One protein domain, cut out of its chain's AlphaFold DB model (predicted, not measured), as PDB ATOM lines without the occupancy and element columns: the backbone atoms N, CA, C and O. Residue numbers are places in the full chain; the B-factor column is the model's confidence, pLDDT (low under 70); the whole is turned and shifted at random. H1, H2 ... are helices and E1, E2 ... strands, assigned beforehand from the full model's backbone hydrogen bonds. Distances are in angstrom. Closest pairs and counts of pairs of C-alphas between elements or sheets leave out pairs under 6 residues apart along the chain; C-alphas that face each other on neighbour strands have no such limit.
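What this domain is: This is residues 5 to 95 of the 127 residues of the protein "RNase H type-1 domain-containing protein" of Dendrobium catenatum (UniProt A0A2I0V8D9). This is an open, loose model: strands E1 and E2 and helices H1 and H2 make a small lobe, H3 and H4 reach away from it as an arm, and residues 75 to 95, with no named element, run back toward the side of H2. The printed part has 91 residues, with the order E1, H1, H2, E2, H3, H4; the sheet is E1, E2, parallel, and the class is mixed, helices and strands. The whole is loose, with a radius of gyration of the C-alphas of 15.5 A and spans of 42 by 34 by 28 A.

Where its parts are: Find C-alpha 5 at (324.827, 260.979, 194.042); from there E1 runs through residues 5 to 9, 12.9 A. Next come H1, residues 12 to 18, 10.0 A, and H2, residues 27 to 40, 20.1 A. E2, residues 45 to 50, covers 17.1 A, and H3, residues 57 to 68, 16.3 A. H4, residues 71 to 74, spans 5.3 A and ends with C-alpha 74 at (306.259, 279.845, 185.989).

How they stand to each other: Look first at E1 and E2, parallel at 15 degrees, where N 7 and O 47 are 2.8 A apart, within hydrogen-bond range. E1, H1, H2 and E2 form a strand-helix-strand unit, two parallel strands joined through helices, with a right-handed crossover. The closest C-alphas of H1 and E2, Gln 12 and His 50, are 5.8 A apart. H1 and H2 touch, the latter with residues 33 to 37 alone; their closest C-alphas, Val 18 and Cys 33, are 6.0 A apart. They run the same way at a steep tilt of 68 degrees, only just short of about perpendicular. H3 and H4 are apart, and each touches no helix. In H1, H2 and H3 every O i to N i+4 pair is within hydrogen-bond range; H4 is too short for one.

The domain as a whole: The C-alphas of Glu 21 and Asp 72, the two farthest apart, are 43.1 A apart. The printed part has no cut, and no link is long. Confidence is low, under 70, at residues 66 to 86 and 88 to 95.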
ATOM      1  N   LEU A   5     326.210 260.536 193.866       93.19
ATOM      2  CA  LEU A   5     324.827 260.979 194.042       93.19
ATOM      3  C   LEU A   5     324.177 260.268 195.233       93.19
ATOM      4  O   LEU A   5     324.153 259.046 195.280       93.19
ATOM      5  N   VAL A   6     323.578 261.022 196.155       94.38
ATOM      6  CA  VAL A   6     322.704 260.462 197.197       94.38
ATOM      7  C   VAL A   6     321.282 260.947 196.947       94.38
ATOM      8  O   VAL A   6     321.020 262.151 196.961       94.38
ATOM      9  N   VAL A   7     320.371 260.010 196.693       92.81
ATOM     10  CA  VAL A   7     318.955 260.267 196.424       92.81
ATOM     11  C   VAL A   7     318.158 259.964 197.683       92.81
ATOM     12  O   VAL A   7     318.155 258.832 198.151       92.81
ATOM     13  N   HIS A   8     317.451 260.960 198.212       94.31
ATOM     14  CA  HIS A   8     316.537 260.773 199.338       94.31
ATOM     15  C   HIS A   8     315.097 260.731 198.831       94.31
ATOM     16  O   HIS A   8     314.680 261.614 198.080       94.31
ATOM     17  N   THR A   9     314.332 259.729 199.256       93.50
ATOM     18  CA  THR A   9     312.911 259.586 198.913       93.50
ATOM     19  C   THR A   9     312.112 259.119 200.123       93.50
ATOM     20  O   THR A   9     312.579 258.321 200.923       93.50
ATOM     21  N   ASP A  10     310.888 259.610 200.254       94.19
ATOM     22  CA  ASP A  10     309.912 259.178 201.257       94.19
ATOM     23  C   ASP A  10     309.026 258.023 200.771       94.19
ATOM     24  O   ASP A  10     308.115 257.600 201.476       94.19
ATOM     25  N   SER A  11     309.300 257.481 199.580       92.69
ATOM     26  CA  SER A  11     308.627 256.293 199.057       92.69
ATOM     27  C   SER A  11     309.520 255.065 199.184       92.69
ATOM     28  O   SER A  11     310.459 254.895 198.406       92.69
ATOM     29  N   GLN A  12     309.204 254.200 200.150       93.50
ATOM     30  CA  GLN A  12     309.887 252.913 200.325       93.50
ATOM     31  C   GLN A  12     309.663 251.982 199.123       93.50
ATOM     32  O   GLN A  12     310.552 251.239 198.731       93.50
ATOM     33  N   LEU A  13     308.494 252.065 198.479       92.69
ATOM     34  CA  LEU A  13     308.234 251.310 197.254       92.69
ATOM     35  C   LEU A  13     309.251 251.668 196.163       92.69
ATOM     36  O   LEU A  13     309.807 250.786 195.519       92.69
ATOM     37  N   VAL A  14     309.515 252.965 195.978       91.94
ATOM     38  CA  VAL A  14     310.455 253.436 194.955       91.94
ATOM     39  C   VAL A  14     311.882 253.002 195.276       91.94
ATOM     40  O   VAL A  14     312.593 252.618 194.354       91.94
ATOM     41  N   THR A  15     312.310 253.032 196.545       94.31
ATOM     42  CA  THR A  15     313.655 252.547 196.902       94.31
ATOM     43  C   THR A  15     313.804 251.069 196.585       94.31
ATOM     44  O   THR A  15     314.671 250.711 195.794       94.31
ATOM     45  N   SER A  16     312.896 250.237 197.096       93.06
ATOM     46  CA  SER A  16     312.997 248.786 196.949       93.06
ATOM     47  C   SER A  16     312.845 248.330 195.494       93.06
ATOM     48  O   SER A  16     313.506 247.384 195.080       93.06
ATOM     49  N   GLN A  17     312.045 249.016 194.672       94.06
ATOM     50  CA  GLN A  17     311.926 248.682 193.246       94.06
ATOM     51  C   GLN A  17     313.149 249.084 192.417       94.06
ATOM     52  O   GLN A  17     313.507 248.377 191.479       94.06
ATOM     53  N   VAL A  18     313.786 250.217 192.726       92.00
ATOM     54  CA  VAL A  18     314.991 250.653 191.998       92.00
ATOM     55  C   VAL A  18     316.210 249.832 192.421       92.00
ATOM     56  O   VAL A  18     317.049 249.514 191.584       92.00
ATOM     57  N   GLU A  19     316.287 249.437 193.692       92.31
ATOM     58  CA  GLU A  19     317.341 248.551 194.204       92.31
ATOM     59  C   GLU A  19     317.135 247.077 193.812       92.31
ATOM     60  O   GLU A  19     318.031 246.257 194.007       92.31
ATOM     61  N   GLY A  20     315.992 246.742 193.204       90.88
ATOM     62  CA  GLY A  20     315.672 245.388 192.746       90.88
ATOM     63  C   GLY A  20     315.262 244.434 193.868       90.88
ATOM     64  O   GLY A  20     315.204 243.229 193.649       90.88
ATOM     65  N   GLU A  21     314.975 244.952 195.062       92.81
ATOM     66  CA  GLU A  21     314.417 244.171 196.166       92.81
ATOM     67  C   GLU A  21     312.968 243.766 195.875       92.81
ATOM     68  O   GLU A  21     312.528 242.695 196.289       92.81
ATOM     69  N   PHE A  22     312.212 244.651 195.213       92.44
ATOM     70  CA  PHE A  22     310.794 244.469 194.906       92.44
ATOM     71  C   PHE A  22     310.567 244.419 193.397       92.44
ATOM     72  O   PHE A  22     311.035 245.283 192.653       92.44
ATOM     73  N   ASP A  23     309.737 243.472 192.968       90.12
ATOM     74  CA  ASP A  23     309.302 243.385 191.582       90.12
ATOM     75  C   ASP A  23     308.378 244.546 191.184       90.12
ATOM     76  O   ASP A  23     307.642 245.140 191.987       90.12
ATOM     77  N   VAL A  24     308.399 244.871 189.890       90.19
ATOM     78  CA  VAL A  24     307.553 245.912 189.301       90.19
ATOM     79  C   VAL A  24     306.534 245.286 188.354       90.19
ATOM     80  O   VAL A  24     306.771 245.151 187.158       90.19
ATOM     81  N   HIS A  25     305.364 244.928 188.886       86.69
ATOM     82  CA  HIS A  25     304.290 244.302 188.099       86.69
ATOM     83  C   HIS A  25     303.474 245.291 187.255       86.69
ATOM     84  O   HIS A  25     302.814 244.901 186.293       86.69
ATOM     85  N   ASN A  26     303.480 246.581 187.606       84.75
ATOM     86  CA  ASN A  26     302.775 247.589 186.822       84.75
ATOM     87  C   ASN A  26     303.623 247.979 185.590       84.75
ATOM     88  O   ASN A  26     304.745 248.464 185.756       84.75
ATOM     89  N   PRO A  27     303.102 247.840 184.356       83.62
ATOM     90  CA  PRO A  27     303.880 248.057 183.134       83.62
ATOM     91  C   PRO A  27     304.295 249.520 182.914       83.62
ATOM     92  O   PRO A  27     305.285 249.788 182.234       83.62
ATOM     93  N   GLN A  28     303.565 250.489 183.475       81.62
ATOM     94  CA  GLN A  28     303.960 251.900 183.426       81.62
ATOM     95  C   GLN A  28     305.079 252.178 184.433       81.62
ATOM     96  O   GLN A  28     306.071 252.825 184.101       81.62
ATOM     97  N   LEU A  29     304.963 251.634 185.644       86.00
ATOM     98  CA  LEU A  29     305.984 251.755 186.682       86.00
ATOM     99  C   LEU A  29     307.297 251.070 186.269       86.00
ATOM    100  O   LEU A  29     308.374 251.608 186.519       86.00
ATOM    101  N   ALA A  30     307.216 249.950 185.545       88.12
ATOM    102  CA  ALA A  30     308.378 249.252 184.994       88.12
ATOM    103  C   ALA A  30     309.154 250.119 183.987       88.12
ATOM    104  O   ALA A  30     310.389 250.114 183.976       88.12
ATOM    105  N   GLN A  31     308.452 250.922 183.179       87.69
ATOM    106  CA  GLN A  31     309.093 251.884 182.274       87.69
ATOM    107  C   GLN A  31     309.831 252.975 183.052       87.69
ATOM    108  O   GLN A  31     310.975 253.293 182.725       87.69
ATOM    109  N   TYR A  32     309.216 253.514 184.109       88.62
ATOM    110  CA  TYR A  32     309.881 254.491 184.970       88.62
ATOM    111  C   TYR A  32     311.125 253.913 185.647       88.62
ATOM    112  O   TYR A  32     312.181 254.542 185.594       88.62
ATOM    113  N   CYS A  33     311.034 252.704 186.206       90.25
ATOM    114  CA  CYS A  33     312.172 252.030 186.830       90.25
ATOM    115  C   CYS A  33     313.317 251.808 185.823       90.25
ATOM    116  O   CYS A  33     314.473 252.125 186.102       90.25
ATOM    117  N   SER A  34     312.990 251.396 184.593       89.25
ATOM    118  CA  SER A  34     313.973 251.216 183.515       89.25
ATOM    119  C   SER A  34     314.714 252.512 183.164       89.25
ATOM    120  O   SER A  34     315.933 252.504 182.989       89.25
ATOM    121  N   ILE A  35     314.003 253.643 183.084       89.56
ATOM    122  CA  ILE A  35     314.618 254.952 182.821       89.56
ATOM    123  C   ILE A  35     315.522 255.367 183.981       89.56
ATOM    124  O   ILE A  35     316.635 255.830 183.738       89.56
ATOM    125  N   VAL A  36     315.071 255.196 185.226       90.69
ATOM    126  CA  VAL A  36     315.882 255.505 186.412       90.69
ATOM    127  C   VAL A  36     317.177 254.697 186.382       90.69
ATOM    128  O   VAL A  36     318.253 255.287 186.450       90.69
ATOM    129  N   ASN A  37     317.095 253.386 186.157       90.81
ATOM    130  CA  ASN A  37     318.268 252.520 186.057       90.81
ATOM    131  C   ASN A  37     319.215 252.952 184.933       90.81
ATOM    132  O   ASN A  37     320.421 253.061 185.154       90.81
ATOM    133  N   LEU A  38     318.687 253.301 183.754       90.44
ATOM    134  CA  LEU A  38     319.491 253.831 182.650       90.44
ATOM    135  C   LEU A  38     320.219 255.128 183.036       90.44
ATOM    136  O   LEU A  38     321.386 255.306 182.687       90.44
ATOM    137  N   LEU A  39     319.555 256.041 183.745       89.75
ATOM    138  CA  LEU A  39     320.171 257.288 184.200       89.75
ATOM    139  C   LEU A  39     321.264 257.027 185.242       89.75
ATOM    140  O   LEU A  39     322.328 257.643 185.165       89.75
ATOM    141  N   LEU A  40     321.032 256.086 186.160       90.62
ATOM    142  CA  LEU A  40     321.998 255.691 187.182       90.62
ATOM    143  C   LEU A  40     323.262 255.061 186.580       90.62
ATOM    144  O   LEU A  40     324.341 255.299 187.112       90.62
ATOM    145  N   THR A  41     323.185 254.381 185.423       89.94
ATOM    146  CA  THR A  41     324.392 253.858 184.730       89.94
ATOM    147  C   THR A  41     325.412 254.940 184.352       89.94
ATOM    148  O   THR A  41     326.581 254.641 184.126       89.94
ATOM    149  N   ARG A  42     324.983 256.207 184.267       91.19
ATOM    150  CA  ARG A  42     325.843 257.351 183.923       91.19
ATOM    151  C   ARG A  42     326.521 257.979 185.141       91.19
ATOM    152  O   ARG A  42     327.289 258.927 184.976       91.19
ATOM    153  N   ILE A  43     326.201 257.509 186.344       90.62
ATOM    154  CA  ILE A  43     326.717 258.023 187.609       90.62
ATOM    155  C   ILE A  43     327.679 256.985 188.176       90.62
ATOM    156  O   ILE A  43     327.324 255.823 188.325       90.62
ATOM    157  N   GLU A  44     328.899 257.414 188.494       90.12
ATOM    158  CA  GLU A  44     329.963 256.515 188.956       90.12
ATOM    159  C   GLU A  44     329.595 255.815 190.272       90.12
ATOM    160  O   GLU A  44     329.776 254.607 190.406       90.12
ATOM    161  N   LYS A  45     329.057 256.568 191.238       92.94
ATOM    162  CA  LYS A  45     328.549 256.035 192.502       92.94
ATOM    163  C   LYS A  45     327.240 256.705 192.868       92.94
ATOM    164  O   LYS A  45     327.121 257.933 192.836       92.94
ATOM    165  N   TYR A  46     326.270 255.901 193.270       93.44
ATOM    166  CA  TYR A  46     325.004 256.397 193.770       93.44
ATOM    167  C   TYR A  46     324.554 255.616 195.002       93.44
ATOM    168  O   TYR A  46     324.958 254.475 195.214       93.44
ATOM    169  N   GLN A  47     323.713 256.255 195.805       94.25
ATOM    170  CA  GLN A  47     322.990 255.636 196.905       94.25
ATOM    171  C   GLN A  47     321.559 256.160 196.896       94.25
ATOM    172  O   GLN A  47     321.341 257.364 196.730       94.25
ATOM    173  N   ILE A  48     320.595 255.270 197.090       94.38
ATOM    174  CA  ILE A  48     319.193 255.627 197.262       94.38
ATOM    175  C   ILE A  48     318.845 255.352 198.721       94.38
ATOM    176  O   ILE A  48     319.213 254.327 199.278       94.38
ATOM    177  N   VAL A  49     318.216 256.317 199.383       95.00
ATOM    178  CA  VAL A  49     317.938 256.250 200.816       95.00
ATOM    179  C   VAL A  49     316.481 256.591 201.049       95.00
ATOM    180  O   VAL A  49     316.012 257.680 200.697       95.00
ATOM    181  N   HIS A  50     315.772 255.660 201.681       95.25
ATOM    182  CA  HIS A  50     314.452 255.943 202.209       95.25
ATOM    183  C   HIS A  50     314.572 256.849 203.441       95.25
ATOM    184  O   HIS A  50     315.339 256.567 204.362       95.25
ATOM    185  N   VAL A  51     313.811 257.940 203.460       95.25
ATOM    186  CA  VAL A  51     313.740 258.885 204.578       95.25
ATOM    187  C   VAL A  51     312.299 259.069 205.024       95.25
ATOM    188  O   VAL A  51     311.364 258.922 204.239       95.25
ATOM    189  N   LEU A  52     312.107 259.450 206.283       94.38
ATOM    190  CA  LEU A  52     310.769 259.732 206.792       94.38
ATOM    191  C   LEU A  52     310.160 260.955 206.094       94.38
ATOM    192  O   LEU A  52     310.860 261.875 205.650       94.38
ATOM    193  N   ARG A  53     308.828 261.000 206.036       90.75
ATOM    194  CA  ARG A  53     308.082 262.072 205.365       90.75
ATOM    195  C   ARG A  53     308.435 263.455 205.919       90.75
ATOM    196  O   ARG A  53     308.549 264.421 205.161       90.75
ATOM    197  N   GLU A  54     308.652 263.535 207.227       91.62
ATOM    198  CA  GLU A  54     309.049 264.723 207.986       91.62
ATOM    199  C   GLU A  54     310.463 265.203 207.619       91.62
ATOM    200  O   GLU A  54     310.777 266.388 207.737       91.62
ATOM    201  N   GLN A  55     311.314 264.300 207.130       91.19
ATOM    202  CA  GLN A  55     312.672 264.603 206.674       91.19
ATOM    203  C   GLN A  55     312.690 265.038 205.200       91.19
ATOM    204  O   GLN A  55     313.531 265.848 204.813       91.19
ATOM    205  N   ASN A  56     311.714 264.601 204.391       92.50
ATOM    206  CA  ASN A  56     311.571 264.997 202.984       92.50
ATOM    207  C   ASN A  56     310.735 266.282 202.768       92.50
ATOM    208  O   ASN A  56     310.131 266.496 201.712       92.50
ATOM    209  N   THR A  57     310.669 267.169 203.766       90.94
ATOM    210  CA  THR A  57     309.813 268.375 203.739       90.94
ATOM    211  C   THR A  57     310.148 269.343 202.609       90.94
ATOM    212  O   THR A  57     309.246 269.964 202.048       90.94
ATOM    213  N   ARG A  58     311.426 269.460 202.229       88.94
ATOM    214  CA  ARG A  58     311.850 270.330 201.120       88.94
ATOM    215  C   ARG A  58     311.295 269.853 199.779       88.94
ATOM    216  O   ARG A  58     310.723 270.660 199.051       88.94
ATOM    217  N   ALA A  59     311.409 268.559 199.471       88.69
ATOM    218  CA  ALA A  59     310.833 268.004 198.246       88.69
ATOM    219  C   ALA A  59     309.298 268.078 198.273       88.69
ATOM    220  O   ALA A  59     308.681 268.440 197.273       88.69
ATOM    221  N   ALA A  60     308.686 267.843 199.439       87.94
ATOM    222  CA  ALA A  60     307.246 268.006 199.639       87.94
ATOM    223  C   ALA A  60     306.769 269.430 199.314       87.94
ATOM    224  O   ALA A  60     305.763 269.616 198.630       87.94
ATOM    225  N   ALA A  61     307.492 270.439 199.808       87.44
ATOM    226  CA  ALA A  61     307.187 271.840 199.561       87.44
ATOM    227  C   ALA A  61     307.335 272.184 198.072       87.44
ATOM    228  O   ALA A  61     306.454 272.830 197.514       87.44
ATOM    229  N   LEU A  62     308.391 271.699 197.411       84.06
ATOM    230  CA  LEU A  62     308.589 271.880 195.968       84.06
ATOM    231  C   LEU A  62     307.468 271.238 195.140       84.06
ATOM    232  O   LEU A  62     306.956 271.866 194.216       84.06
ATOM    233  N   SER A  63     307.034 270.030 195.500       81.19
ATOM    234  CA  SER A  63     305.919 269.348 194.834       81.19
ATOM    235  C   SER A  63     304.614 270.151 194.939       81.19
ATOM    236  O   SER A  63     303.915 270.318 193.942       81.19
ATOM    237  N   LYS A  64     304.329 270.742 196.109       83.06
ATOM    238  CA  LYS A  64     303.166 271.628 196.314       83.06
ATOM    239  C   LYS A  64     303.297 272.976 195.602       83.06
ATOM    240  O   LYS A  64     302.297 273.558 195.197       83.06
ATOM    241  N   LEU A  65     304.516 273.497 195.450       75.94
ATOM    242  CA  LEU A  65     304.730 274.727 194.688       75.94
ATOM    243  C   LEU A  65     304.321 274.535 193.230       75.94
ATOM    244  O   LEU A  65     303.625 275.397 192.705       75.94
ATOM    245  N   SER A  66     304.660 273.389 192.634       65.62
ATOM    246  CA  SER A  66     304.224 273.029 191.279       65.62
ATOM    247  C   SER A  66     302.695 273.048 191.147       65.62
ATOM    248  O   SER A  66     302.156 273.692 190.256       65.62
ATOM    249  N   THR A  67     301.963 272.460 192.101       66.62
ATOM    250  CA  THR A  67     300.489 272.434 192.039       66.62
ATOM    251  C   THR A  67     299.825 273.793 192.281       66.62
ATOM    252  O   THR A  67     298.683 273.992 191.874       66.62
ATOM    253  N   SER A  68     300.513 274.724 192.947       65.69
ATOM    254  CA  SER A  68     299.998 276.064 193.279       65.69
ATOM    255  C   SER A  68     300.470 277.179 192.338       65.69
ATOM    256  O   SER A  68     299.980 278.306 192.428       65.69
ATOM    257  N   MET A  69     301.445 276.900 191.466       64.44
ATOM    258  CA  MET A  69     302.008 277.903 190.571       64.44
ATOM    259  C   MET A  69     300.996 278.278 189.484       64.44
ATOM    260  O   MET A  69     300.353 277.430 188.877       64.44
ATOM    261  N   THR A  70     300.851 279.581 189.249       61.50
ATOM    262  CA  THR A  70     300.058 280.175 188.163       61.50
ATOM    263  C   THR A  70     300.997 280.834 187.146       61.50
ATOM    264  O   THR A  70     302.159 281.113 187.460       61.50
ATOM    265  N   GLY A  71     300.528 281.059 185.913       61.19
ATOM    266  CA  GLY A  71     301.362 281.356 184.730       61.19
ATOM    267  C   GLY A  71     302.445 282.440 184.878       61.19
ATOM    268  O   GLY A  71     303.525 282.309 184.299       61.19
ATOM    269  N   ASP A  72     302.231 283.468 185.703       62.91
ATOM    270  CA  ASP A  72     303.230 284.524 185.943       62.91
ATOM    271  C   ASP A  72     304.414 284.081 186.821       62.91
ATOM    272  O   ASP A  72     305.509 284.646 186.731       62.91
ATOM    273  N   ILE A  73     304.224 283.069 187.673       60.38
ATOM    274  CA  ILE A  73     305.262 282.531 188.564       60.38
ATOM    275  C   ILE A  73     306.132 281.515 187.813       60.38
ATOM    276  O   ILE A  73     307.351 281.519 187.995       60.38
ATOM    277  N   TYR A  74     305.533 280.724 186.913       59.22
ATOM    278  CA  TYR A  74     306.259 279.845 185.989       59.22
ATOM    279  C   TYR A  74     307.229 280.626 185.108       59.22
ATOM    280  O   TYR A  74     308.384 280.252 184.993       59.22
ATOM    281  N   ARG A  75     306.817 281.767 184.539       58.03
ATOM    282  CA  ARG A  75     307.682 282.554 183.640       58.03
ATOM    283  C   ARG A  75     308.915 283.152 184.339       58.03
ATOM    284  O   ARG A  75     309.897 283.481 183.680       58.03
ATOM    285  N   ARG A  76     308.877 283.314 185.667       58.91
ATOM    286  CA  ARG A  76     309.941 283.964 186.455       58.91
ATOM    287  C   ARG A  76     310.962 282.980 187.044       58.91
ATOM    288  O   ARG A  76     311.994 283.418 187.545       58.91
ATOM    289  N   LYS A  77     310.696 281.672 186.999       56.56
ATOM    290  CA  LYS A  77     311.600 280.608 187.462       56.56
ATOM    291  C   LYS A  77     311.780 279.594 186.329       56.56
ATOM    292  O   LYS A  77     310.813 279.299 185.654       56.56
ATOM    293  N   CYS A  78     312.975 279.041 186.114       58.12
ATOM    294  CA  CYS A  78     313.200 277.999 185.097       58.12
ATOM    295  C   CYS A  78     312.531 276.668 185.496       58.12
ATOM    296  O   CYS A  78     313.212 275.712 185.854       58.12
ATOM    297  N   VAL A  79     311.200 276.635 185.514       58.84
ATOM    298  CA  VAL A  79     310.387 275.462 185.829       58.84
ATOM    299  C   VAL A  79     309.816 274.938 184.525       58.84
ATOM    300  O   VAL A  79     309.131 275.659 183.805       58.84
ATOM    301  N   GLU A  80     310.128 273.685 184.227       62.47
ATOM    302  CA  GLU A  80     309.559 272.962 183.100       62.47
ATOM    303  C   GLU A  80     308.248 272.307 183.555       62.47
ATOM    304  O   GLU A  80     308.232 271.527 184.509       62.47
ATOM    305  N   GLU A  81     307.140 272.669 182.909       61.16
ATOM    306  CA  GLU A  81     305.829 272.077 183.169       61.16
ATOM    307  C   GLU A  81     305.602 270.909 182.204       61.16
ATOM    308  O   GLU A  81     305.595 271.071 180.983       61.16
ATOM    309  N   ILE A  82     305.438 269.711 182.764       61.34
ATOM    310  CA  ILE A  82     305.239 268.475 182.011       61.34
ATOM    311  C   ILE A  82     303.752 268.102 182.092       61.34
ATOM    312  O   ILE A  82     303.299 267.536 183.084       61.34
ATOM    313  N   HIS A  83     302.979 268.426 181.049       57.12
ATOM    314  CA  HIS A  83     301.529 268.155 180.993       57.12
ATOM    315  C   HIS A  83     301.162 266.688 180.704       57.12
ATOM    316  O   HIS A  83     300.017 266.287 180.905       57.12
ATOM    317  N   PHE A  84     302.116 265.885 180.230       60.88
ATOM    318  CA  PHE A  84     301.920 264.480 179.865       60.88
ATOM    319  C   PHE A  84     303.067 263.642 180.438       60.88
ATOM    320  O   PHE A  84     304.179 264.155 180.510       60.88
ATOM    321  N   PRO A  85     302.861 262.369 180.816       65.94
ATOM    322  CA  PRO A  85     303.912 261.504 181.317       65.94
ATOM    323  C   PRO A  85     305.125 261.550 180.409       65.94
ATOM    324  O   PRO A  85     305.018 261.466 179.187       65.94
ATOM    325  N   SER A  86     306.293 261.627 181.028       67.94
ATOM    326  CA  SER A  86     307.572 261.624 180.330       67.94
ATOM    327  C   SER A  86     307.895 260.286 179.642       67.94
ATOM    328  O   SER A  86     308.876 260.210 178.904       67.94
ATOM    329  N   ILE A  87     307.081 259.240 179.846       73.12
ATOM    330  CA  ILE A  87     307.213 257.927 179.200       73.12
ATOM    331  C   ILE A  87     306.378 257.845 177.918       73.12
ATOM    332  O   ILE A  87     305.220 258.255 177.876       73.12
ATOM    333  N   LYS A  88     306.961 257.282 176.856       65.25
ATOM    334  CA  LYS A  88     306.255 257.004 175.599       65.25
ATOM    335  C   LYS A  88     305.675 255.588 175.654       65.25
ATOM    336  O   LYS A  88     306.402 254.631 175.425       65.25
ATOM    337  N   GLY A  89     304.376 255.456 175.918       56.97
ATOM    338  CA  GLY A  89     303.672 254.170 175.868       56.97
ATOM    339  C   GLY A  89     302.154 254.334 175.997       56.97
ATOM    340  O   GLY A  89     301.708 255.355 176.524       56.97
ATOM    341  N   PRO A  90     301.341 253.377 175.503       48.41
ATOM    342  CA  PRO A  90     299.904 253.404 175.725       48.41
ATOM    343  C   PRO A  90     299.628 253.373 177.228       48.41
ATOM    344  O   PRO A  90     300.215 252.593 177.980       48.41
ATOM    345  N   TRP A  91     298.737 254.255 177.660       53.75
ATOM    346  CA  TRP A  91     298.229 254.298 179.017       53.75
ATOM    347  C   TRP A  91     297.392 253.049 179.247       53.75
ATOM    348  O   TRP A  91     296.198 253.026 178.958       53.75
ATOM    349  N   VAL A  92     298.021 251.980 179.718       48.50
ATOM    350  CA  VAL A  92     297.266 250.857 180.253       48.50
ATOM    351  C   VAL A  92     296.712 251.356 181.577       48.50
ATOM    352  O   VAL A  92     297.425 251.394 182.577       48.50
ATOM    353  N   ILE A  93     295.450 251.795 181.574       47.62
ATOM    354  CA  ILE A  93     294.659 251.814 182.800       47.62
ATOM    355  C   ILE A  93     294.659 250.357 183.239       47.62
ATOM    356  O   ILE A  93     293.982 249.527 182.636       47.62
ATOM    357  N   GLN A  94     295.500 250.026 184.213       46.78
ATOM    358  CA  GLN A  94     295.456 248.729 184.855       46.78
ATOM    359  C   GLN A  94     294.176 248.760 185.688       46.78
ATOM    360  O   GLN A  94     294.183 249.160 186.849       46.78
ATOM    361  N   SER A  95     293.042 248.458 185.048       45.81
ATOM    362  CA  SER A  95     291.861 248.025 185.772       45.81
ATOM    363  C   SER A  95     292.345 246.903 186.672       45.81
ATOM    364  O   SER A  95     292.979 245.965 186.183       45.81
TER     365      SER A  95